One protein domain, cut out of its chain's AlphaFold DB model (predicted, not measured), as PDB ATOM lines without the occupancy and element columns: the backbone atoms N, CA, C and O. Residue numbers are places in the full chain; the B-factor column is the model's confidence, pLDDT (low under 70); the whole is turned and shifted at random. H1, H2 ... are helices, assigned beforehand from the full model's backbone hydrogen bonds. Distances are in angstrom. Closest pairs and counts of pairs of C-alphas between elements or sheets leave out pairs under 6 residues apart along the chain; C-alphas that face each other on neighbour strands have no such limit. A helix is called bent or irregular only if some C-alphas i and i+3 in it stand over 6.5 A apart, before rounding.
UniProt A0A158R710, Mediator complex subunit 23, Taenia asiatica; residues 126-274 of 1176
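Overview. This is residues 126 to 274 of the 1176 residues of the protein "Mediator complex subunit 23" of Taenia asiatica (UniProt A0A158R710). Two long helices, H5 and H6, form a hairpin through the middle, with the shorter helical hairpin H3 and H4 packed on one side of it and H7 on the other, where H8 packs on H7. The link between H5 and H6 sticks out with residues 219 to 224, and the loop-rich start with the tiny helices H1 and H2 makes the end of the longest axis away from H8. The printed part has 149 residues with eight named helices, H1 to H8 in order, and no named strand; its class is all helix. It is compact, with a radius of gyration of the C-alphas of 16.2 A, and spans 51 by 37 by 29 A.

Along the chain. Start at Met 126; residues 126 to 149 hold no named element. Find C-alpha 150 at (126.772, 107.704, 139.839), where H1 begins, residues 150 to 153, 6.3 A long; it is neither bent nor irregular, but only just. Next come H2, residues 160 to 163, 5.2 A; H3, residues 167 to 174, 10.5 A; and H4, residues 180 to 186, 10.0 A. Find C-alpha 201 at (130.447, 113.521, 152.816); from there H5 runs 27.3 A to residue 219. H6, residues 223 to 242, measures 28.4 A; H7, residues 248 to 255, 10.8 A; and H8, residues 264 to 273, 14.7 A, ending at C-alpha 273, (128.866, 114.753, 177.778).

Arrangement. Look first at H5, the hub, touching three helices. H5 and H6 form a hairpin at a shallow tilt of 12 degrees, opposite ways; their closest C-alphas, of Thr 217 and Thr 226, are 6.2 A apart. With residues 202 to 209 alone H5 touches H3, about perpendicular at 80 degrees, the C-alphas of Cys 171 and Leu 209 being closest at 5.6 A. With residues 203 to 211 alone it touches H7 at a steep tilt of 51 degrees, closest at the C-alphas of Ser 207 and Ile 251, 5.5 A. H8 touches H7, the same way at a shallow tilt of 30 degrees, closest at the C-alphas of Ile 252 and Ser 265, 6.3 A. H3 and H4 form a hairpin at 38 degrees, closest at the C-alphas of Leu 173 and Ala 183, 6.7 A. H4 and H6 only just touch, with 3 pairs of C-alphas within 8 A, the closest those of Thr 180 and Leu 236, 6.9 A. H1 and H2 are close but not clearly touching, with the C-alphas of Leu 152 and Lys 163 closest at 7.9 A. In H3 to H8 every O i to N i+4 pair is within hydrogen-bond range; H1 and H2 are too short for such a pair.

Size, cuts and confidence. The two C-alphas farthest apart, those of Ile 156 and Phe 274, are 51.2 A apart. The printed part has no cut, and the link from H4 to H5, 14 residues, is long. The mean pLDDT of the printed part is 72.1, and 51 residues are under 70, among them residues 189 to 199 and 256 to 274.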
ATOM      1  N   MET A 126     117.268  99.238 148.130       81.00
ATOM      2  CA  MET A 126     118.252  98.163 148.106       81.00
ATOM      3  C   MET A 126     119.516  98.568 148.864       81.00
ATOM      4  O   MET A 126     120.133  99.589 148.565       81.00
ATOM      5  N   VAL A 127     119.947  97.706 149.784       81.88
ATOM      6  CA  VAL A 127     121.178  97.880 150.559       81.88
ATOM      7  C   VAL A 127     122.227  96.869 150.080       81.88
ATOM      8  O   VAL A 127     121.922  95.678 149.972       81.88
ATOM      9  N   PRO A 128     123.465  97.298 149.776       83.56
ATOM     10  CA  PRO A 128     124.546  96.379 149.453       83.56
ATOM     11  C   PRO A 128     124.958  95.591 150.699       83.56
ATOM     12  O   PRO A 128     125.100  96.165 151.775       83.56
ATOM     13  N   ILE A 129     125.215  94.295 150.542       80.12
ATOM     14  CA  ILE A 129     125.740  93.436 151.611       80.12
ATOM     15  C   ILE A 129     127.265  93.335 151.480       80.12
ATOM     16  O   ILE A 129     127.776  92.924 150.428       80.12
ATOM     17  N   ALA A 130     127.991  93.710 152.533       70.38
ATOM     18  CA  ALA A 130     129.440  93.562 152.643       70.38
ATOM     19  C   ALA A 130     129.852  92.082 152.547       70.38
ATOM     20  O   ALA A 130     129.211  91.211 153.127       70.38
ATOM     21  N   GLY A 131     130.897  91.789 151.766       61.47
ATOM     22  CA  GLY A 131     131.355  90.416 151.499       61.47
ATOM     23  C   GLY A 131     130.572  89.654 150.420       61.47
ATOM     24  O   GLY A 131     130.997  88.581 150.007       61.47
ATOM     25  N   ILE A 132     129.462  90.209 149.908       67.44
ATOM     26  CA  ILE A 132     128.673  89.626 148.799       67.44
ATOM     27  C   ILE A 132     128.639  90.567 147.588       67.44
ATOM     28  O   ILE A 132     128.775  90.146 146.440       67.44
ATOM     29  N   THR A 133     128.460  91.865 147.828       69.62
ATOM     30  CA  THR A 133     128.309  92.852 146.756       69.62
ATOM     31  C   THR A 133     129.651  93.167 146.107       69.62
ATOM     32  O   THR A 133     130.650  93.401 146.786       69.62
ATOM     33  N   LEU A 134     129.672  93.244 144.774       67.50
ATOM     34  CA  LEU A 134     130.860  93.663 144.033       67.50
ATOM     35  C   LEU A 134     131.219  95.127 144.348       67.50
ATOM     36  O   LEU A 134     130.389  96.026 144.236       67.50
ATOM     37  N   GLU A 135     132.492  95.396 144.624       66.50
ATOM     38  CA  GLU A 135     133.030  96.725 144.928       66.50
ATOM     39  C   GLU A 135     132.778  97.764 143.833       66.50
ATOM     40  O   GLU A 135     132.625  98.951 144.102       66.50
ATOM     41  N   LYS A 136     132.737  97.312 142.576       67.69
ATOM     42  CA  LYS A 136     132.503  98.161 141.400       67.69
ATOM     43  C   LYS A 136     131.058  98.092 140.907       67.69
ATOM     44  O   LYS A 136     130.805  98.475 139.765       67.69
ATOM     45  N   HIS A 137     130.120  97.599 141.723       72.88
ATOM     46  CA  HIS A 137     128.734  97.445 141.299       72.88
ATOM     47  C   HIS A 137     128.133  98.810 140.907       72.88
ATOM     48  O   HIS A 137     128.097  99.729 141.733       72.88
ATOM     49  N   PRO A 138     127.656  98.980 139.658       70.00
ATOM     50  CA  PRO A 138     127.281 100.293 139.141       70.00
ATOM     51  C   PRO A 138     126.088 100.900 139.890       70.00
ATOM     52  O   PRO A 138     126.068 102.113 140.090       70.00
ATOM     53  N   CYS A 139     125.148 100.074 140.364       73.44
ATOM     54  CA  CYS A 139     123.917 100.531 141.021       73.44
ATOM     55  C   CYS A 139     124.125 101.118 142.423       73.44
ATOM     56  O   CYS A 139     123.284 101.885 142.864       73.44
ATOM     57  N   PHE A 140     125.230 100.808 143.112       80.44
ATOM     58  CA  PHE A 140     125.492 101.300 144.477       80.44
ATOM     59  C   PHE A 140     126.606 102.342 144.538       80.44
ATOM     60  O   PHE A 140     126.922 102.873 145.599       80.44
ATOM     61  N   ARG A 141     127.234 102.637 143.398       82.38
ATOM     62  CA  ARG A 141     128.356 103.561 143.356       82.38
ATOM     63  C   ARG A 141     127.859 104.993 143.497       82.38
ATOM     64  O   ARG A 141     127.085 105.466 142.659       82.38
ATOM     65  N   LEU A 142     128.367 105.696 144.500       82.75
ATOM     66  CA  LEU A 142     128.017 107.078 144.801       82.75
ATOM     67  C   LEU A 142     129.084 108.045 144.282       82.75
ATOM     68  O   LEU A 142     130.278 107.741 144.245       82.75
ATOM     69  N   ASP A 143     128.640 109.222 143.848       78.75
ATOM     70  CA  ASP A 143     129.527 110.337 143.534       78.75
ATOM     71  C   ASP A 143     130.042 110.969 144.840       78.75
ATOM     72  O   ASP A 143     129.224 111.448 145.629       78.75
ATOM     73  N   PRO A 144     131.363 111.018 145.093       73.00
ATOM     74  CA  PRO A 144     131.909 111.521 146.356       73.00
ATOM     75  C   PRO A 144     131.589 112.997 146.634       73.00
ATOM     76  O   PRO A 144     131.634 113.418 147.789       73.00
ATOM     77  N   ALA A 145     131.270 113.792 145.605       73.94
ATOM     78  CA  ALA A 145     130.976 115.217 145.757       73.94
ATOM     79  C   ALA A 145     129.549 115.507 146.253       73.94
ATOM     80  O   ALA A 145     129.345 116.495 146.954       73.94
ATOM     81  N   GLU A 146     128.572 114.662 145.909       77.19
ATOM     82  CA  GLU A 146     127.150 114.897 146.215       77.19
ATOM     83  C   GLU A 146     126.460 113.714 146.917       77.19
ATOM     84  O   GLU A 146     125.308 113.847 147.321       77.19
ATOM     85  N   LEU A 147     127.127 112.562 147.072       78.88
ATOM     86  CA  LEU A 147     126.536 111.285 147.511       78.88
ATOM     87  C   LEU A 147     125.258 110.920 146.738       78.88
ATOM     88  O   LEU A 147     124.284 110.423 147.299       78.88
ATOM     89  N   THR A 148     125.246 111.189 145.435       81.75
ATOM     90  CA  THR A 148     124.166 110.759 144.538       81.75
ATOM     91  C   THR A 148     124.615 109.551 143.728       81.75
ATOM     92  O   THR A 148     125.813 109.326 143.546       81.75
ATOM     93  N   LEU A 149     123.663 108.753 143.245       76.88
ATOM     94  CA  LEU A 149     123.967 107.562 142.454       76.88
ATOM     95  C   LEU A 149     124.723 107.953 141.177       76.88
ATOM     96  O   LEU A 149     124.252 108.733 140.351       76.88
ATOM     97  N   SER A 150     125.906 107.379 140.978       72.81
ATOM     98  CA  SER A 150     126.772 107.704 139.839       72.81
ATOM     99  C   SER A 150     126.191 107.263 138.484       72.81
ATOM    100  O   SER A 150     126.602 107.782 137.441       72.81
ATOM    101  N   MET A 151     125.182 106.380 138.480       67.00
ATOM    102  CA  MET A 151     124.393 106.016 137.293       67.00
ATOM    103  C   MET A 151     123.592 107.190 136.702       67.00
ATOM    104  O   MET A 151     123.215 107.165 135.529       67.00
ATOM    105  N   LEU A 152     123.397 108.276 137.457       65.44
ATOM    106  CA  LEU A 152     122.626 109.453 137.036       65.44
ATOM    107  C   LEU A 152     123.355 110.348 136.013       65.44
ATOM    108  O   LEU A 152     122.885 111.438 135.694       65.44
ATOM    109  N   ARG A 153     124.496 109.906 135.462       55.72
ATOM    110  CA  ARG A 153     125.323 110.675 134.510       55.72
ATOM    111  C   ARG A 153     124.652 110.963 133.159       55.72
ATOM    112  O   ARG A 153     125.147 111.805 132.412       55.72
ATOM    113  N   GLN A 154     123.538 110.309 132.832       58.03
ATOM    114  CA  GLN A 154     122.720 110.644 131.661       58.03
ATOM    115  C   GLN A 154     121.576 111.577 132.071       58.03
ATOM    116  O   GLN A 154     120.955 111.362 133.108       58.03
ATOM    117  N   ALA A 155     121.250 112.589 131.256       54.69
ATOM    118  CA  ALA A 155     120.150 113.522 131.541       54.69
ATOM    119  C   ALA A 155     118.764 112.894 131.278       54.69
ATOM    120  O   ALA A 155     117.941 113.433 130.536       54.69
ATOM    121  N   ILE A 156     118.528 111.738 131.889       62.75
ATOM    122  CA  ILE A 156     117.233 111.091 132.018       62.75
ATOM    123  C   ILE A 156     116.453 111.856 133.097       62.75
ATOM    124  O   ILE A 156     117.015 112.411 134.050       62.75
ATOM    125  N   LEU A 157     115.142 111.955 132.916       65.69
ATOM    126  CA  LEU A 157     114.221 112.553 133.879       65.69
ATOM    127  C   LEU A 157     114.017 111.590 135.058       65.69
ATOM    128  O   LEU A 157     112.979 110.949 135.202       65.69
ATOM    129  N   TYR A 158     115.039 111.476 135.898       68.69
ATOM    130  CA  TYR A 158     114.930 110.725 137.138       68.69
ATOM    131  C   TYR A 158     113.967 111.421 138.111       68.69
ATOM    132  O   TYR A 158     113.951 112.663 138.168       68.69
ATOM    133  N   PRO A 159     113.198 110.653 138.904       70.31
ATOM    134  CA  PRO A 159     112.433 111.188 140.017       70.31
ATOM    135  C   PRO A 159     113.328 112.004 140.958       70.31
ATOM    136  O   PRO A 159     114.524 111.720 141.076       70.31
ATOM    137  N   PRO A 160     112.771 112.996 141.672       70.25
ATOM    138  CA  PRO A 160     113.539 113.801 142.617       70.25
ATOM    139  C   PRO A 160     114.239 112.946 143.681       70.25
ATOM    140  O   PRO A 160     115.360 113.280 144.042       70.25
ATOM    141  N   ALA A 161     113.640 111.822 144.099       70.69
ATOM    142  CA  ALA A 161     114.214 110.887 145.070       70.69
ATOM    143  C   ALA A 161     115.606 110.367 144.659       70.69
ATOM    144  O   ALA A 161     116.526 110.394 145.469       70.69
ATOM    145  N   PHE A 162     115.818 110.029 143.382       71.50
ATOM    146  CA  PHE A 162     117.124 109.582 142.874       71.50
ATOM    147  C   PHE A 162     118.185 110.690 142.899       71.50
ATOM    148  O   PHE A 162     119.370 110.413 143.016       71.50
ATOM    149  N   LYS A 163     117.771 111.961 142.807       74.25
ATOM    150  CA  LYS A 163     118.674 113.123 142.861       74.25
ATOM    151  C   LYS A 163     118.977 113.575 144.293       74.25
ATOM    152  O   LYS A 163     119.754 114.511 144.471       74.25
ATOM    153  N   THR A 164     118.343 112.969 145.298       79.81
ATOM    154  CA  THR A 164     118.639 113.260 146.705       79.81
ATOM    155  C   THR A 164     119.917 112.561 147.154       79.81
ATOM    156  O   THR A 164     120.344 111.565 146.565       79.81
ATOM    157  N   ARG A 165     120.539 113.112 148.199       83.12
ATOM    158  CA  ARG A 165     121.734 112.536 148.816       83.12
ATOM    159  C   ARG A 165     121.375 111.203 149.463       83.12
ATOM    160  O   ARG A 165     120.501 111.166 150.325       83.12
ATOM    161  N   GLN A 166     122.075 110.141 149.084       84.50
ATOM    162  CA  GLN A 166     121.857 108.784 149.587       84.50
ATOM    163  C   GLN A 166     122.617 108.565 150.901       84.50
ATOM    164  O   GLN A 166     123.513 107.729 150.996       84.50
ATOM    165  N   LEU A 167     122.293 109.374 151.914       83.94
ATOM    166  CA  LEU A 167     122.948 109.307 153.220       83.94
ATOM    167  C   LEU A 167     122.580 108.023 153.977       83.94
ATOM    168  O   LEU A 167     123.465 107.417 154.568       83.94
ATOM    169  N   GLY A 168     121.312 107.595 153.907       83.00
ATOM    170  CA  GLY A 168     120.838 106.352 154.533       83.00
ATOM    171  C   GLY A 168     121.606 105.134 154.025       83.00
ATOM    172  O   GLY A 168     122.270 104.471 154.806       83.00
ATOM    173  N   LEU A 169     121.675 104.963 152.700       85.25
ATOM    174  CA  LEU A 169     122.453 103.901 152.056       85.25
ATOM    175  C   LEU A 169     123.928 103.881 152.495       85.25
ATOM    176  O   LEU A 169     124.511 102.817 152.697       85.25
ATOM    177  N   ALA A 170     124.548 105.058 152.632       86.06
ATOM    178  CA  ALA A 170     125.922 105.160 153.112       86.06
ATOM    179  C   ALA A 170     126.047 104.732 154.586       86.06
ATOM    180  O   ALA A 170     127.014 104.058 154.929       86.06
ATOM    181  N   CYS A 171     125.082 105.084 155.441       86.38
ATOM    182  CA  CYS A 171     125.049 104.659 156.844       86.38
ATOM    183  C   CYS A 171     124.811 103.149 156.969       86.38
ATOM    184  O   CYS A 171     125.542 102.494 157.705       86.38
ATOM    185  N   ASP A 172     123.877 102.589 156.197       86.12
ATOM    186  CA  ASP A 172     123.573 101.153 156.187       86.12
ATOM    187  C   ASP A 172     124.771 100.321 155.720       86.12
ATOM    188  O   ASP A 172     125.054  99.257 156.267       86.12
ATOM    189  N   LEU A 173     125.521 100.815 154.729       86.88
ATOM    190  CA  LEU A 173     126.763 100.186 154.290       86.88
ATOM    191  C   LEU A 173     127.850 100.268 155.373       86.88
ATOM    192  O   LEU A 173     128.515  99.273 155.642       86.88
ATOM    193  N   LEU A 174     128.037 101.435 155.994       86.56
ATOM    194  CA  LEU A 174     129.053 101.655 157.032       86.56
ATOM    195  C   LEU A 174     128.726 100.945 158.361       86.56
ATOM    196  O   LEU A 174     129.632 100.631 159.132       86.56
ATOM    197  N   GLY A 175     127.450 100.668 158.628       83.62
ATOM    198  CA  GLY A 175     126.988  99.922 159.800       83.62
ATOM    199  C   GLY A 175     127.283  98.420 159.739       83.62
ATOM    200  O   GLY A 175     127.236  97.751 160.769       83.62
ATOM    201  N   GLN A 176     127.622  97.883 158.564       82.56
ATOM    202  CA  GLN A 176     127.928  96.463 158.384       82.56
ATOM    203  C   GLN A 176     129.370  96.123 158.775       82.56
ATOM    204  O   GLN A 176     130.304  96.882 158.528       82.56
ATOM    205  N   LEU A 177     129.578  94.927 159.329       73.75
ATOM    206  CA  LEU A 177     130.916  94.399 159.605       73.75
ATOM    207  C   LEU A 177     131.694  94.175 158.294       73.75
ATOM    208  O   LEU A 177     131.112  93.813 157.275       73.75
ATOM    209  N   ARG A 178     133.024  94.365 158.321       69.25
ATOM    210  CA  ARG A 178     133.929  94.199 157.156       69.25
ATOM    211  C   ARG A 178     133.555  95.057 155.929       69.25
ATOM    212  O   ARG A 178     133.913  94.732 154.800       69.25
ATOM    213  N   CYS A 179     132.845  96.169 156.126       77.12
ATOM    214  CA  CYS A 179     132.371  97.023 155.036       77.12
ATOM    215  C   CYS A 179     133.442  97.943 154.432       77.12
ATOM    216  O   CYS A 179     133.202  98.541 153.391       77.12
ATOM    217  N   THR A 180     134.594  98.113 155.076       74.56
ATOM    218  CA  THR A 180     135.629  99.124 154.779       74.56
ATOM    219  C   THR A 180     136.095  99.108 153.325       74.56
ATOM    220  O   THR A 180     136.108 100.148 152.664       74.56
ATOM    221  N   GLN A 181     136.400  97.928 152.791       72.88
ATOM    222  CA  GLN A 181     136.835  97.744 151.408       72.88
ATOM    223  C   GLN A 181     135.716  98.078 150.404       72.88
ATOM    224  O   GLN A 181     135.913  98.880 149.485       72.88
ATOM    225  N   LEU A 182     134.510  97.543 150.631       75.75
ATOM    226  CA  LEU A 182     133.326  97.809 149.808       75.75
ATOM    227  C   LEU A 182     132.938  99.296 149.833       75.75
ATOM    228  O   LEU A 182     132.724  99.904 148.785       75.75
ATOM    229  N   ALA A 183     132.914  99.901 151.018       80.19
ATOM    230  CA  ALA A 183     132.629 101.312 151.234       80.19
ATOM    231  C   ALA A 183     133.676 102.206 150.568       80.19
ATOM    232  O   ALA A 183     133.306 103.147 149.869       80.19
ATOM    233  N   SER A 184     134.969 101.889 150.690       78.44
ATOM    234  CA  SER A 184     136.032 102.638 150.011       78.44
ATOM    235  C   SER A 184     135.836 102.661 148.492       78.44
ATOM    236  O   SER A 184     136.081 103.685 147.853       78.44
ATOM    237  N   SER A 185     135.367 101.558 147.904       77.88
ATOM    238  CA  SER A 185     135.164 101.450 146.459       77.88
ATOM    239  C   SER A 185     133.861 102.105 145.982       77.88
ATOM    240  O   SER A 185     133.880 102.934 145.065       77.88
ATOM    241  N   LEU A 186     132.734 101.826 146.648       80.44
ATOM    242  CA  LEU A 186     131.420 102.372 146.286       80.44
ATOM    243  C   LEU A 186     131.321 103.879 146.529       80.44
ATOM    244  O   LEU A 186     130.740 104.590 145.707       80.44
ATOM    245  N   LEU A 187     131.943 104.383 147.597       78.94
ATOM    246  CA  LEU A 187     132.026 105.817 147.895       78.94
ATOM    247  C   LEU A 187     133.154 106.512 147.109       78.94
ATOM    248  O   LEU A 187     133.308 107.728 147.193       78.94
ATOM    249  N   SER A 188     133.923 105.759 146.305       70.75
ATOM    250  CA  SER A 188     135.060 106.249 145.511       70.75
ATOM    251  C   SER A 188     136.084 107.039 146.346       70.75
ATOM    252  O   SER A 188     136.596 108.076 145.907       70.75
ATOM    253  N   CYS A 189     136.392 106.534 147.544       66.88
ATOM    254  CA  CYS A 189     137.401 107.069 148.452       66.88
ATOM    255  C   CYS A 189     138.794 106.860 147.843       66.88
ATOM    256  O   CYS A 189     139.399 105.800 147.977       66.88
ATOM    257  N   ASN A 190     139.305 107.851 147.113       60.47
ATOM    258  CA  ASN A 190     140.644 107.774 146.534       60.47
ATOM    259  C   ASN A 190     141.696 108.245 147.547       60.47
ATOM    260  O   ASN A 190     141.694 109.418 147.915       60.47
ATOM    261  N   GLU A 191     142.684 107.396 147.853       54.66
ATOM    262  CA  GLU A 191     143.856 107.693 148.712       54.66
ATOM    263  C   GLU A 191     144.655 108.948 148.284       54.66
ATOM    264  O   GLU A 191     145.475 109.476 149.032       54.66
ATOM    265  N   ARG A 192     144.446 109.434 147.050       49.16
ATOM    266  CA  ARG A 192     145.178 110.559 146.442       49.16
ATOM    267  C   ARG A 192     144.411 111.878 146.404       49.16
ATOM    268  O   ARG A 192     144.969 112.869 145.928       49.16
ATOM    269  N   GLN A 193     143.153 111.926 146.843       54.25
ATOM    270  CA  GLN A 193     142.469 113.212 146.973       54.25
ATOM    271  C   GLN A 193     143.036 113.931 148.196       54.25
ATOM    272  O   GLN A 193     142.787 113.549 149.333       54.25
ATOM    273  N   ALA A 194     143.845 114.963 147.953       47.12
ATOM    274  CA  ALA A 194     144.295 115.855 149.008       47.12
ATOM    275  C   ALA A 194     143.064 116.377 149.760       47.12
ATOM    276  O   ALA A 194     142.187 117.000 149.156       47.12
ATOM    277  N   MET A 195     143.002 116.087 151.058       57.12
ATOM    278  CA  MET A 195     141.916 116.504 151.937       57.12
ATOM    279  C   MET A 195     141.749 118.021 151.850       57.12
ATOM    280  O   MET A 195     142.636 118.781 152.245       57.12
ATOM    281  N   GLY A 196     140.633 118.459 151.266       59.03
ATOM    282  CA  GLY A 196     140.279 119.870 151.174       59.03
ATOM    283  C   GLY A 196     139.973 120.474 152.552       59.03
ATOM    284  O   GLY A 196     139.953 119.775 153.564       59.03
ATOM    285  N   PRO A 197     139.701 121.787 152.632       57.81
ATOM    286  CA  PRO A 197     139.387 122.443 153.902       57.81
ATOM    287  C   PRO A 197     138.038 122.009 154.508       57.81
ATOM    288  O   PRO A 197     137.830 122.215 155.702       57.81
ATOM    289  N   HIS A 198     137.143 121.399 153.727       63.59
ATOM    290  CA  HIS A 198     135.784 121.033 154.134       63.59
ATOM    291  C   HIS A 198     135.638 119.536 154.445       63.59
ATOM    292  O   HIS A 198     136.300 118.707 153.825       63.59
ATOM    293  N   MET A 199     134.730 119.222 155.374       69.25
ATOM    294  CA  MET A 199     134.339 117.861 155.750       69.25
ATOM    295  C   MET A 199     133.891 117.050 154.532       69.25
ATOM    296  O   MET A 199     133.082 117.516 153.726       69.25
ATOM    297  N   THR A 200     134.403 115.826 154.414       76.19
ATOM    298  CA  THR A 200     133.984 114.890 153.370       76.19
ATOM    299  C   THR A 200     132.585 114.354 153.673       76.19
ATOM    300  O   THR A 200     132.211 114.166 154.831       76.19
ATOM    301  N   LEU A 201     131.792 114.076 152.634       78.25
ATOM    302  CA  LEU A 201     130.447 113.521 152.816       78.25
ATOM    303  C   LEU A 201     130.462 112.112 153.440       78.25
ATOM    304  O   LEU A 201     129.517 111.735 154.123       78.25
ATOM    305  N   VAL A 202     131.560 111.369 153.273       80.94
ATOM    306  CA  VAL A 202     131.813 110.107 153.993       80.94
ATOM    307  C   VAL A 202     131.971 110.361 155.490       80.94
ATOM    308  O   VAL A 202     131.358 109.669 156.297       80.94
ATOM    309  N   GLY A 203     132.724 111.398 155.872       80.38
ATOM    310  CA  GLY A 203     132.800 111.822 157.267       80.38
ATOM    311  C   GLY A 203     131.430 112.190 157.832       80.38
ATOM    312  O   GLY A 203     131.155 111.882 158.986       80.38
ATOM    313  N   LEU A 204     130.557 112.809 157.023       82.81
ATOM    314  CA  LEU A 204     129.198 113.161 157.450       82.81
ATOM    315  C   LEU A 204     128.368 111.904 157.723       82.81
ATOM    316  O   LEU A 204     127.715 111.838 158.757       82.81
ATOM    317  N   ALA A 205     128.434 110.901 156.844       83.81
ATOM    318  CA  ALA A 205     127.753 109.622 157.043       83.81
ATOM    319  C   ALA A 205     128.224 108.905 158.320       83.81
ATOM    320  O   ALA A 205     127.399 108.432 159.090       83.81
ATOM    321  N   ILE A 206     129.535 108.894 158.593       87.06
ATOM    322  CA  ILE A 206     130.080 108.318 159.833       87.06
ATOM    323  C   ILE A 206     129.546 109.056 161.070       87.06
ATOM    324  O   ILE A 206     129.138 108.412 162.032       87.06
ATOM    325  N   SER A 207     129.517 110.394 161.060       84.38
ATOM    326  CA  SER A 207     128.968 111.174 162.178       84.38
ATOM    327  C   SER A 207     127.487 110.888 162.432       84.38
ATOM    328  O   SER A 207     127.087 110.736 163.582       84.38
ATOM    329  N   GLU A 208     126.676 110.811 161.377       83.38
ATOM    330  CA  GLU A 208     125.230 110.558 161.479       83.38
ATOM    331  C   GLU A 208     124.946 109.109 161.923       83.38
ATOM    332  O   GLU A 208     124.037 108.877 162.720       83.38
ATOM    333  N   LEU A 209     125.781 108.144 161.515       85.69
ATOM    334  CA  LEU A 209     125.737 106.772 162.025       85.69
ATOM    335  C   LEU A 209     126.052 106.713 163.529       85.69
ATOM    336  O   LEU A 209     125.348 106.029 164.267       85.69
ATOM    337  N   ILE A 210     127.071 107.445 164.004       84.69
ATOM    338  CA  ILE A 210     127.397 107.519 165.440       84.69
ATOM    339  C   ILE A 210     126.210 108.084 166.231       84.69
ATOM    340  O   ILE A 210     125.848 107.506 167.252       84.69
ATOM    341  N   PHE A 211     125.581 109.165 165.755       81.25
ATOM    342  CA  PHE A 211     124.381 109.724 166.389       81.25
ATOM    343  C   PHE A 211     123.229 108.718 166.440       81.25
ATOM    344  O   PHE A 211     122.680 108.488 167.512       81.25
ATOM    345  N   SER A 212     122.927 108.068 165.313       79.06
ATOM    346  CA  SER A 212     121.856 107.066 165.231       79.06
ATOM    347  C   SER A 212     122.093 105.915 166.213       79.06
ATOM    348  O   SER A 212     121.181 105.479 166.907       79.06
ATOM    349  N   VAL A 213     123.338 105.441 166.333       80.56
ATOM    350  CA  VAL A 213     123.695 104.399 167.306       80.56
ATOM    351  C   VAL A 213     123.555 104.908 168.739       80.56
ATOM    352  O   VAL A 213     123.040 104.177 169.577       80.56
ATOM    353  N   MET A 214     123.962 106.146 169.038       76.38
ATOM    354  CA  MET A 214     123.782 106.730 170.372       76.38
ATOM    355  C   MET A 214     122.301 106.804 170.775       76.38
ATOM    356  O   MET A 214     121.972 106.415 171.894       76.38
ATOM    357  N   GLU A 215     121.416 107.211 169.861       75.69
ATOM    358  CA  GLU A 215     119.962 107.230 170.080       75.69
ATOM    359  C   GLU A 215     119.420 105.822 170.370       75.69
ATOM    360  O   GLU A 215     118.770 105.605 171.394       75.69
ATOM    361  N   ILE A 216     119.784 104.828 169.549       74.06
ATOM    362  CA  ILE A 216     119.365 103.431 169.764       74.06
ATOM    363  C   ILE A 216     119.877 102.906 171.112       74.06
ATOM    364  O   ILE A 216     119.163 102.189 171.803       74.06
ATOM    365  N   THR A 217     121.094 103.268 171.531       71.38
ATOM    366  CA  THR A 217     121.639 102.814 172.824       71.38
ATOM    367  C   THR A 217     120.956 103.443 174.036       71.38
ATOM    368  O   THR A 217     120.995 102.863 175.123       71.38
ATOM    369  N   GLU A 218     120.331 104.609 173.874       68.06
ATOM    370  CA  GLU A 218     119.503 105.215 174.916       68.06
ATOM    371  C   GLU A 218     118.160 104.472 175.055       68.06
ATOM    372  O   GLU A 218     117.676 104.256 176.172       68.06
ATOM    373  N   GLU A 219     117.596 104.016 173.932       71.25
ATOM    374  CA  GLU A 219     116.337 103.265 173.873       71.25
ATOM    375  C   GLU A 219     116.501 101.792 174.303       71.25
ATOM    376  O   GLU A 219     115.788 101.294 175.186       71.25
ATOM    377  N   GLU A 220     117.471 101.087 173.718       62.31
ATOM    378  CA  GLU A 220     117.783  99.690 173.987       62.31
ATOM    379  C   GLU A 220     118.798  99.566 175.130       62.31
ATOM    380  O   GLU A 220     120.008  99.689 174.959       62.31
ATOM    381  N   LYS A 221     118.333  99.203 176.331       62.09
ATOM    382  CA  LYS A 221     119.190  98.949 177.513       62.09
ATOM    383  C   LYS A 221     120.049  97.667 177.405       62.09
ATOM    384  O   LYS A 221     120.358  97.035 178.422       62.09
ATOM    385  N   CYS A 222     120.397  97.233 176.194       65.56
ATOM    386  CA  CYS A 222     121.166  96.025 175.913       65.56
ATOM    387  C   CYS A 222     122.671  96.326 175.856       65.56
ATOM    388  O   CYS A 222     123.227  96.620 174.802       65.56
ATOM    389  N   THR A 223     123.358  96.176 176.994       64.88
ATOM    390  CA  THR A 223     124.802  96.464 177.121       64.88
ATOM    391  C   THR A 223     125.679  95.714 176.121       64.88
ATOM    392  O   THR A 223     126.710  96.226 175.694       64.88
ATOM    393  N   ASP A 224     125.296  94.492 175.758       63.31
ATOM    394  CA  ASP A 224     126.153  93.600 174.977       63.31
ATOM    395  C   ASP A 224     126.133  93.977 173.488       63.31
ATOM    396  O   ASP A 224     127.175  93.950 172.834       63.31
ATOM    397  N   TRP A 225     124.972  94.394 172.971       76.50
ATOM    398  CA  TRP A 225     124.851  94.954 171.624       76.50
ATOM    399  C   TRP A 225     125.583  96.298 171.526       76.50
ATOM    400  O   TRP A 225     126.399  96.475 170.621       76.50
ATOM    401  N   THR A 226     125.403  97.182 172.518       71.06
ATOM    402  CA  THR A 226     126.091  98.480 172.609       71.06
ATOM    403  C   THR A 226     127.612  98.333 172.519       71.06
ATOM    404  O   THR A 226     128.265  98.996 171.716       71.06
ATOM    405  N   VAL A 227     128.202  97.419 173.295       70.06
ATOM    406  CA  VAL A 227     129.657  97.186 173.268       70.06
ATOM    407  C   VAL A 227     130.122  96.688 171.893       70.06
ATOM    408  O   VAL A 227     131.176  97.107 171.416       70.06
ATOM    409  N   ARG A 228     129.345  95.822 171.228       72.44
ATOM    410  CA  ARG A 228     129.686  95.294 169.896       72.44
ATOM    411  C   ARG A 228     129.625  96.376 168.818       72.44
ATOM    412  O   ARG A 228     130.582  96.505 168.056       72.44
ATOM    413  N   ILE A 229     128.556  97.173 168.773       77.81
ATOM    414  CA  ILE A 229     128.394  98.211 167.747       77.81
ATOM    415  C   ILE A 229     129.422  99.337 167.917       77.81
ATOM    416  O   ILE A 229     130.043  99.742 166.938       77.81
ATOM    417  N   PHE A 230     129.722  99.765 169.150       78.81
ATOM    418  CA  PHE A 230     130.793 100.739 169.385       78.81
ATOM    419  C   PHE A 230     132.185 100.171 169.081       78.81
ATOM    420  O   PHE A 230     133.049 100.909 168.608       78.81
ATOM    421  N   SER A 231     132.408  98.866 169.280       75.50
ATOM    422  CA  SER A 231     133.646  98.210 168.842       75.50
ATOM    423  C   SER A 231     133.791  98.219 167.314       75.50
ATOM    424  O   SER A 231     134.902  98.419 166.825       75.50
ATOM    425  N   HIS A 232     132.700  98.020 166.566       81.31
ATOM    426  CA  HIS A 232     132.686  98.144 165.101       81.31
ATOM    427  C   HIS A 232     132.962  99.585 164.662       81.31
ATOM    428  O   HIS A 232     133.882  99.822 163.883       81.31
ATOM    429  N   LEU A 233     132.243 100.559 165.231       82.94
ATOM    430  CA  LEU A 233     132.429 101.982 164.928       82.94
ATOM    431  C   LEU A 233     133.859 102.454 165.212       82.94
ATOM    432  O   LEU A 233     134.427 103.198 164.414       82.94
ATOM    433  N   ALA A 234     134.466 102.004 166.315       79.50
ATOM    434  CA  ALA A 234     135.856 102.312 166.628       79.50
ATOM    435  C   ALA A 234     136.807 101.795 165.535       79.50
ATOM    436  O   ALA A 234     137.651 102.552 165.057       79.50
ATOM    437  N   GLY A 235     136.641 100.540 165.097       76.75
ATOM    438  CA  GLY A 235     137.412  99.975 163.987       76.75
ATOM    439  C   GLY A 235     137.217 100.761 162.688       76.75
ATOM    440  O   GLY A 235     138.191 101.185 162.069       76.75
ATOM    441  N   LEU A 236     135.963 101.041 162.329       82.25
ATOM    442  CA  LEU A 236     135.578 101.779 161.126       82.25
ATOM    443  C   LEU A 236     136.210 103.179 161.064       82.25
ATOM    444  O   LEU A 236     136.835 103.542 160.064       82.25
ATOM    445  N   VAL A 237     136.066 103.969 162.135       83.69
ATOM    446  CA  VAL A 237     136.611 105.333 162.222       83.69
ATOM    447  C   VAL A 237     138.128 105.303 162.095       83.69
ATOM    448  O   VAL A 237     138.696 106.111 161.362       83.69
ATOM    449  N   ILE A 238     138.790 104.364 162.773       79.50
ATOM    450  CA  ILE A 238     140.249 104.258 162.732       79.50
ATOM    451  C   ILE A 238     140.726 103.945 161.314       79.50
ATOM    452  O   ILE A 238     141.635 104.624 160.837       79.50
ATOM    453  N   CYS A 239     140.081 103.013 160.611       76.88
ATOM    454  CA  CYS A 239     140.454 102.661 159.241       76.88
ATOM    455  C   CYS A 239     140.365 103.874 158.298       76.88
ATOM    456  O   CYS A 239     141.348 104.226 157.647       76.88
ATOM    457  N   PHE A 240     139.242 104.603 158.295       79.19
ATOM    458  CA  PHE A 240     139.071 105.768 157.413       79.19
ATOM    459  C   PHE A 240     139.922 106.988 157.800       79.19
ATOM    460  O   PHE A 240     140.263 107.798 156.930       79.19
ATOM    461  N   VAL A 241     140.280 107.140 159.079       79.81
ATOM    462  CA  VAL A 241     141.195 108.200 159.534       79.81
ATOM    463  C   VAL A 241     142.644 107.873 159.160       79.81
ATOM    464  O   VAL A 241     143.355 108.751 158.666       79.81
ATOM    465  N   VAL A 242     143.083 106.621 159.338       75.00
ATOM    466  CA  VAL A 242     144.436 106.158 158.975       75.00
ATOM    467  C   VAL A 242     144.652 106.212 157.461       75.00
ATOM    468  O   VAL A 242     145.677 106.737 157.019       75.00
ATOM    469  N   ASP A 243     143.658 105.796 156.671       70.38
ATOM    470  CA  ASP A 243     143.671 105.885 155.200       70.38
ATOM    471  C   ASP A 243     143.515 107.336 154.686       70.38
ATOM    472  O   ASP A 243     143.488 107.584 153.479       70.38
ATOM    473  N   ARG A 244     143.447 108.328 155.591       71.38
ATOM    474  CA  ARG A 244     143.308 109.768 155.303       71.38
ATOM    475  C   ARG A 244     142.075 110.122 154.463       71.38
ATOM    476  O   ARG A 244     142.080 111.136 153.767       71.38
ATOM    477  N   VAL A 245     141.014 109.323 154.558       74.31
ATOM    478  CA  VAL A 245     139.726 109.547 153.880       74.31
ATOM    479  C   VAL A 245     138.846 110.521 154.665       74.31
ATOM    480  O   VAL A 245     138.110 111.323 154.083       74.31
ATOM    481  N   VAL A 246     138.931 110.485 156.000       77.19
ATOM    482  CA  VAL A 246     138.188 111.378 156.900       77.19
ATOM    483  C   VAL A 246     139.134 111.998 157.928       77.19
ATOM    484  O   VAL A 246     140.031 111.331 158.438       77.19
ATOM    485  N   ARG A 247     138.957 113.288 158.251       78.44
ATOM    486  CA  ARG A 247     139.670 113.913 159.376       78.44
ATOM    487  C   ARG A 247     138.880 113.655 160.646       78.44
ATOM    488  O   ARG A 247     137.695 113.974 160.702       78.44
ATOM    489  N   LEU A 248     139.553 113.174 161.685       78.44
ATOM    490  CA  LEU A 248     138.924 112.948 162.986       78.44
ATOM    491  C   LEU A 248     138.232 114.221 163.518       78.44
ATOM    492  O   LEU A 248     137.107 114.152 164.003       78.44
ATOM    493  N   ASN A 249     138.836 115.400 163.328       72.19
ATOM    494  CA  ASN A 249     138.224 116.677 163.718       72.19
ATOM    495  C   ASN A 249     136.907 116.978 163.007       72.19
ATOM    496  O   ASN A 249     136.050 117.628 163.593       72.19
ATOM    497  N   ASP A 250     136.738 116.567 161.750       74.44
ATOM    498  CA  ASP A 250     135.489 116.830 161.033       74.44
ATOM    499  C   ASP A 250     134.348 116.032 161.668       74.44
ATOM    500  O   ASP A 250     133.272 116.577 161.899       74.44
ATOM    501  N   ILE A 251     134.616 114.773 162.037       77.56
ATOM    502  CA  ILE A 251     133.657 113.932 162.759       77.56
ATOM    503  C   ILE A 251     133.321 114.578 164.104       77.56
ATOM    504  O   ILE A 251     132.149 114.787 164.413       77.56
ATOM    505  N   ILE A 252     134.343 114.947 164.883       74.19
ATOM    506  CA  ILE A 252     134.137 115.498 166.225       74.19
ATOM    507  C   ILE A 252     133.456 116.866 166.167       74.19
ATOM    508  O   ILE A 252     132.559 117.106 166.954       74.19
ATOM    509  N   SER A 253     133.813 117.755 165.238       71.19
ATOM    510  CA  SER A 253     133.178 119.080 165.095       71.19
ATOM    511  C   SER A 253     131.749 119.028 164.548       71.19
ATOM    512  O   SER A 253     130.992 119.986 164.691       71.19
ATOM    513  N   LYS A 254     131.349 117.922 163.916       73.38
ATOM    514  CA  LYS A 254     129.949 117.667 163.576       73.38
ATOM    515  C   LYS A 254     129.175 117.111 164.773       73.38
ATOM    516  O   LYS A 254     128.031 117.514 164.964       73.38
ATOM    517  N   LEU A 255     129.798 116.244 165.578       71.00
ATOM    518  CA  LEU A 255     129.237 115.791 166.860       71.00
ATOM    519  C   LEU A 255     129.088 116.963 167.847       71.00
ATOM    520  O   LEU A 255     128.070 117.119 168.507       71.00
ATOM    521  N   ASN A 256     130.097 117.824 167.890       68.38
ATOM    522  CA  ASN A 256     130.211 118.990 168.746       68.38
ATOM    523  C   ASN A 256     129.936 120.231 167.898       68.38
ATOM    524  O   ASN A 256     130.848 120.771 167.281       68.38
ATOM    525  N   SER A 257     128.683 120.674 167.815       58.22
ATOM    526  CA  SER A 257     128.229 121.683 166.848       58.22
ATOM    527  C   SER A 257     128.752 123.124 167.076       58.22
ATOM    528  O   SER A 257     127.979 124.074 166.933       58.22
ATOM    529  N   LYS A 258     130.038 123.319 167.422       37.91
ATOM    530  CA  LYS A 258     130.843 124.558 167.344       37.91
ATOM    531  C   LYS A 258     132.359 124.232 167.356       37.91
ATOM    532  O   LYS A 258     132.844 123.462 168.170       37.91
ATOM    533  N   VAL A 259     133.086 124.850 166.421       38.75
ATOM    534  CA  VAL A 259     134.456 124.557 165.924       38.75
ATOM    535  C   VAL A 259     135.607 124.780 166.928       38.75
ATOM    536  O   VAL A 259     135.622 125.830 167.564       38.75
ATOM    537  N   LEU A 260     136.639 123.904 166.917       32.84
ATOM    538  CA  LEU A 260     138.081 124.233 167.095       32.84
ATOM    539  C   LEU A 260     139.034 123.079 166.666       32.84
ATOM    540  O   LEU A 260     138.649 121.917 166.621       32.84
ATOM    541  N   THR A 261     140.276 123.415 166.301       40.59
ATOM    542  CA  THR A 261     141.306 122.565 165.651       40.59
ATOM    543  C   THR A 261     141.950 121.484 166.543       40.59
ATOM    544  O   THR A 261     142.052 121.689 167.744       40.59
ATOM    545  N   ASP A 262     142.395 120.384 165.911       51.31
ATOM    546  CA  ASP A 262     143.216 119.227 166.362       51.31
ATOM    547  C   ASP A 262     143.167 118.819 167.846       51.31
ATOM    548  O   ASP A 262     143.690 119.523 168.699       51.31
ATOM    549  N   PHE A 263     142.603 117.628 168.127       50.19
ATOM    550  CA  PHE A 263     142.446 116.934 169.433       50.19
ATOM    551  C   PHE A 263     141.730 117.713 170.560       50.19
ATOM    552  O   PHE A 263     141.062 117.105 171.393       50.19
ATOM    553  N   VAL A 264     141.752 119.045 170.547       57.00
ATOM    554  CA  VAL A 264     141.056 119.948 171.478       57.00
ATOM    555  C   VAL A 264     139.538 119.814 171.359       57.00
ATOM    556  O   VAL A 264     138.819 119.929 172.348       57.00
ATOM    557  N   SER A 265     139.039 119.496 170.163       59.91
ATOM    558  CA  SER A 265     137.623 119.189 169.935       59.91
ATOM    559  C   SER A 265     137.110 118.031 170.810       59.91
ATOM    560  O   SER A 265     135.941 118.054 171.196       59.91
ATOM    561  N   CYS A 266     137.962 117.058 171.174       64.06
ATOM    562  CA  CYS A 266     137.604 115.980 172.106       64.06
ATOM    563  C   CYS A 266     137.344 116.507 173.523       64.06
ATOM    564  O   CYS A 266     136.453 116.005 174.202       64.06
ATOM    565  N   LEU A 267     138.094 117.526 173.960       66.62
ATOM    566  CA  LEU A 267     137.940 118.136 175.286       66.62
ATOM    567  C   LEU A 267     136.583 118.841 175.405       66.62
ATOM    568  O   LEU A 267     135.903 118.714 176.413       66.62
ATOM    569  N   HIS A 268     136.147 119.523 174.344       66.12
ATOM    570  CA  HIS A 268     134.821 120.146 174.308       66.12
ATOM    571  C   HIS A 268     133.669 119.138 174.218       66.12
ATOM    572  O   HIS A 268     132.604 119.383 174.778       66.12
ATOM    573  N   LEU A 269     133.867 118.006 173.532       68.31
ATOM    574  CA  LEU A 269     132.889 116.916 173.544       68.31
ATOM    575  C   LEU A 269     132.767 116.314 174.951       68.31
ATOM    576  O   LEU A 269     131.659 116.041 175.405       68.31
ATOM    577  N   PHE A 270     133.889 116.164 175.663       69.56
ATOM    578  CA  PHE A 270     133.887 115.735 177.060       69.56
ATOM    579  C   PHE A 270     133.093 116.705 177.946       69.56
ATOM    580  O   PHE A 270     132.243 116.243 178.696       69.56
ATOM    581  N   ASP A 271     133.272 118.023 177.800       68.81
ATOM    582  CA  ASP A 271     132.492 119.022 178.555       68.81
ATOM    583  C   ASP A 271     130.978 118.926 178.300       68.81
ATOM    584  O   ASP A 271     130.175 119.198 179.183       68.81
ATOM    585  N   GLN A 272     130.563 118.570 177.080       66.69
ATOM    586  CA  GLN A 272     129.143 118.432 176.737       66.69
ATOM    587  C   GLN A 272     128.532 117.140 177.275       66.69
ATOM    588  O   GLN A 272     127.377 117.137 177.695       66.69
ATOM    589  N   LEU A 273     129.298 116.048 177.252       67.12
ATOM    590  CA  LEU A 273     128.866 114.753 177.778       67.12
ATOM    591  C   LEU A 273     128.945 114.706 179.313       67.12
ATOM    592  O   LEU A 273     128.158 114.004 179.946       67.12
ATOM    593  N   PHE A 274     129.866 115.470 179.909       65.50
ATOM    594  CA  PHE A 274     130.136 115.531 181.347       65.50
ATOM    595  C   PHE A 274     130.262 116.989 181.842       65.50
ATOM    596  O   PHE A 274     131.322 117.377 182.337       65.50
TER     597      PHE A 274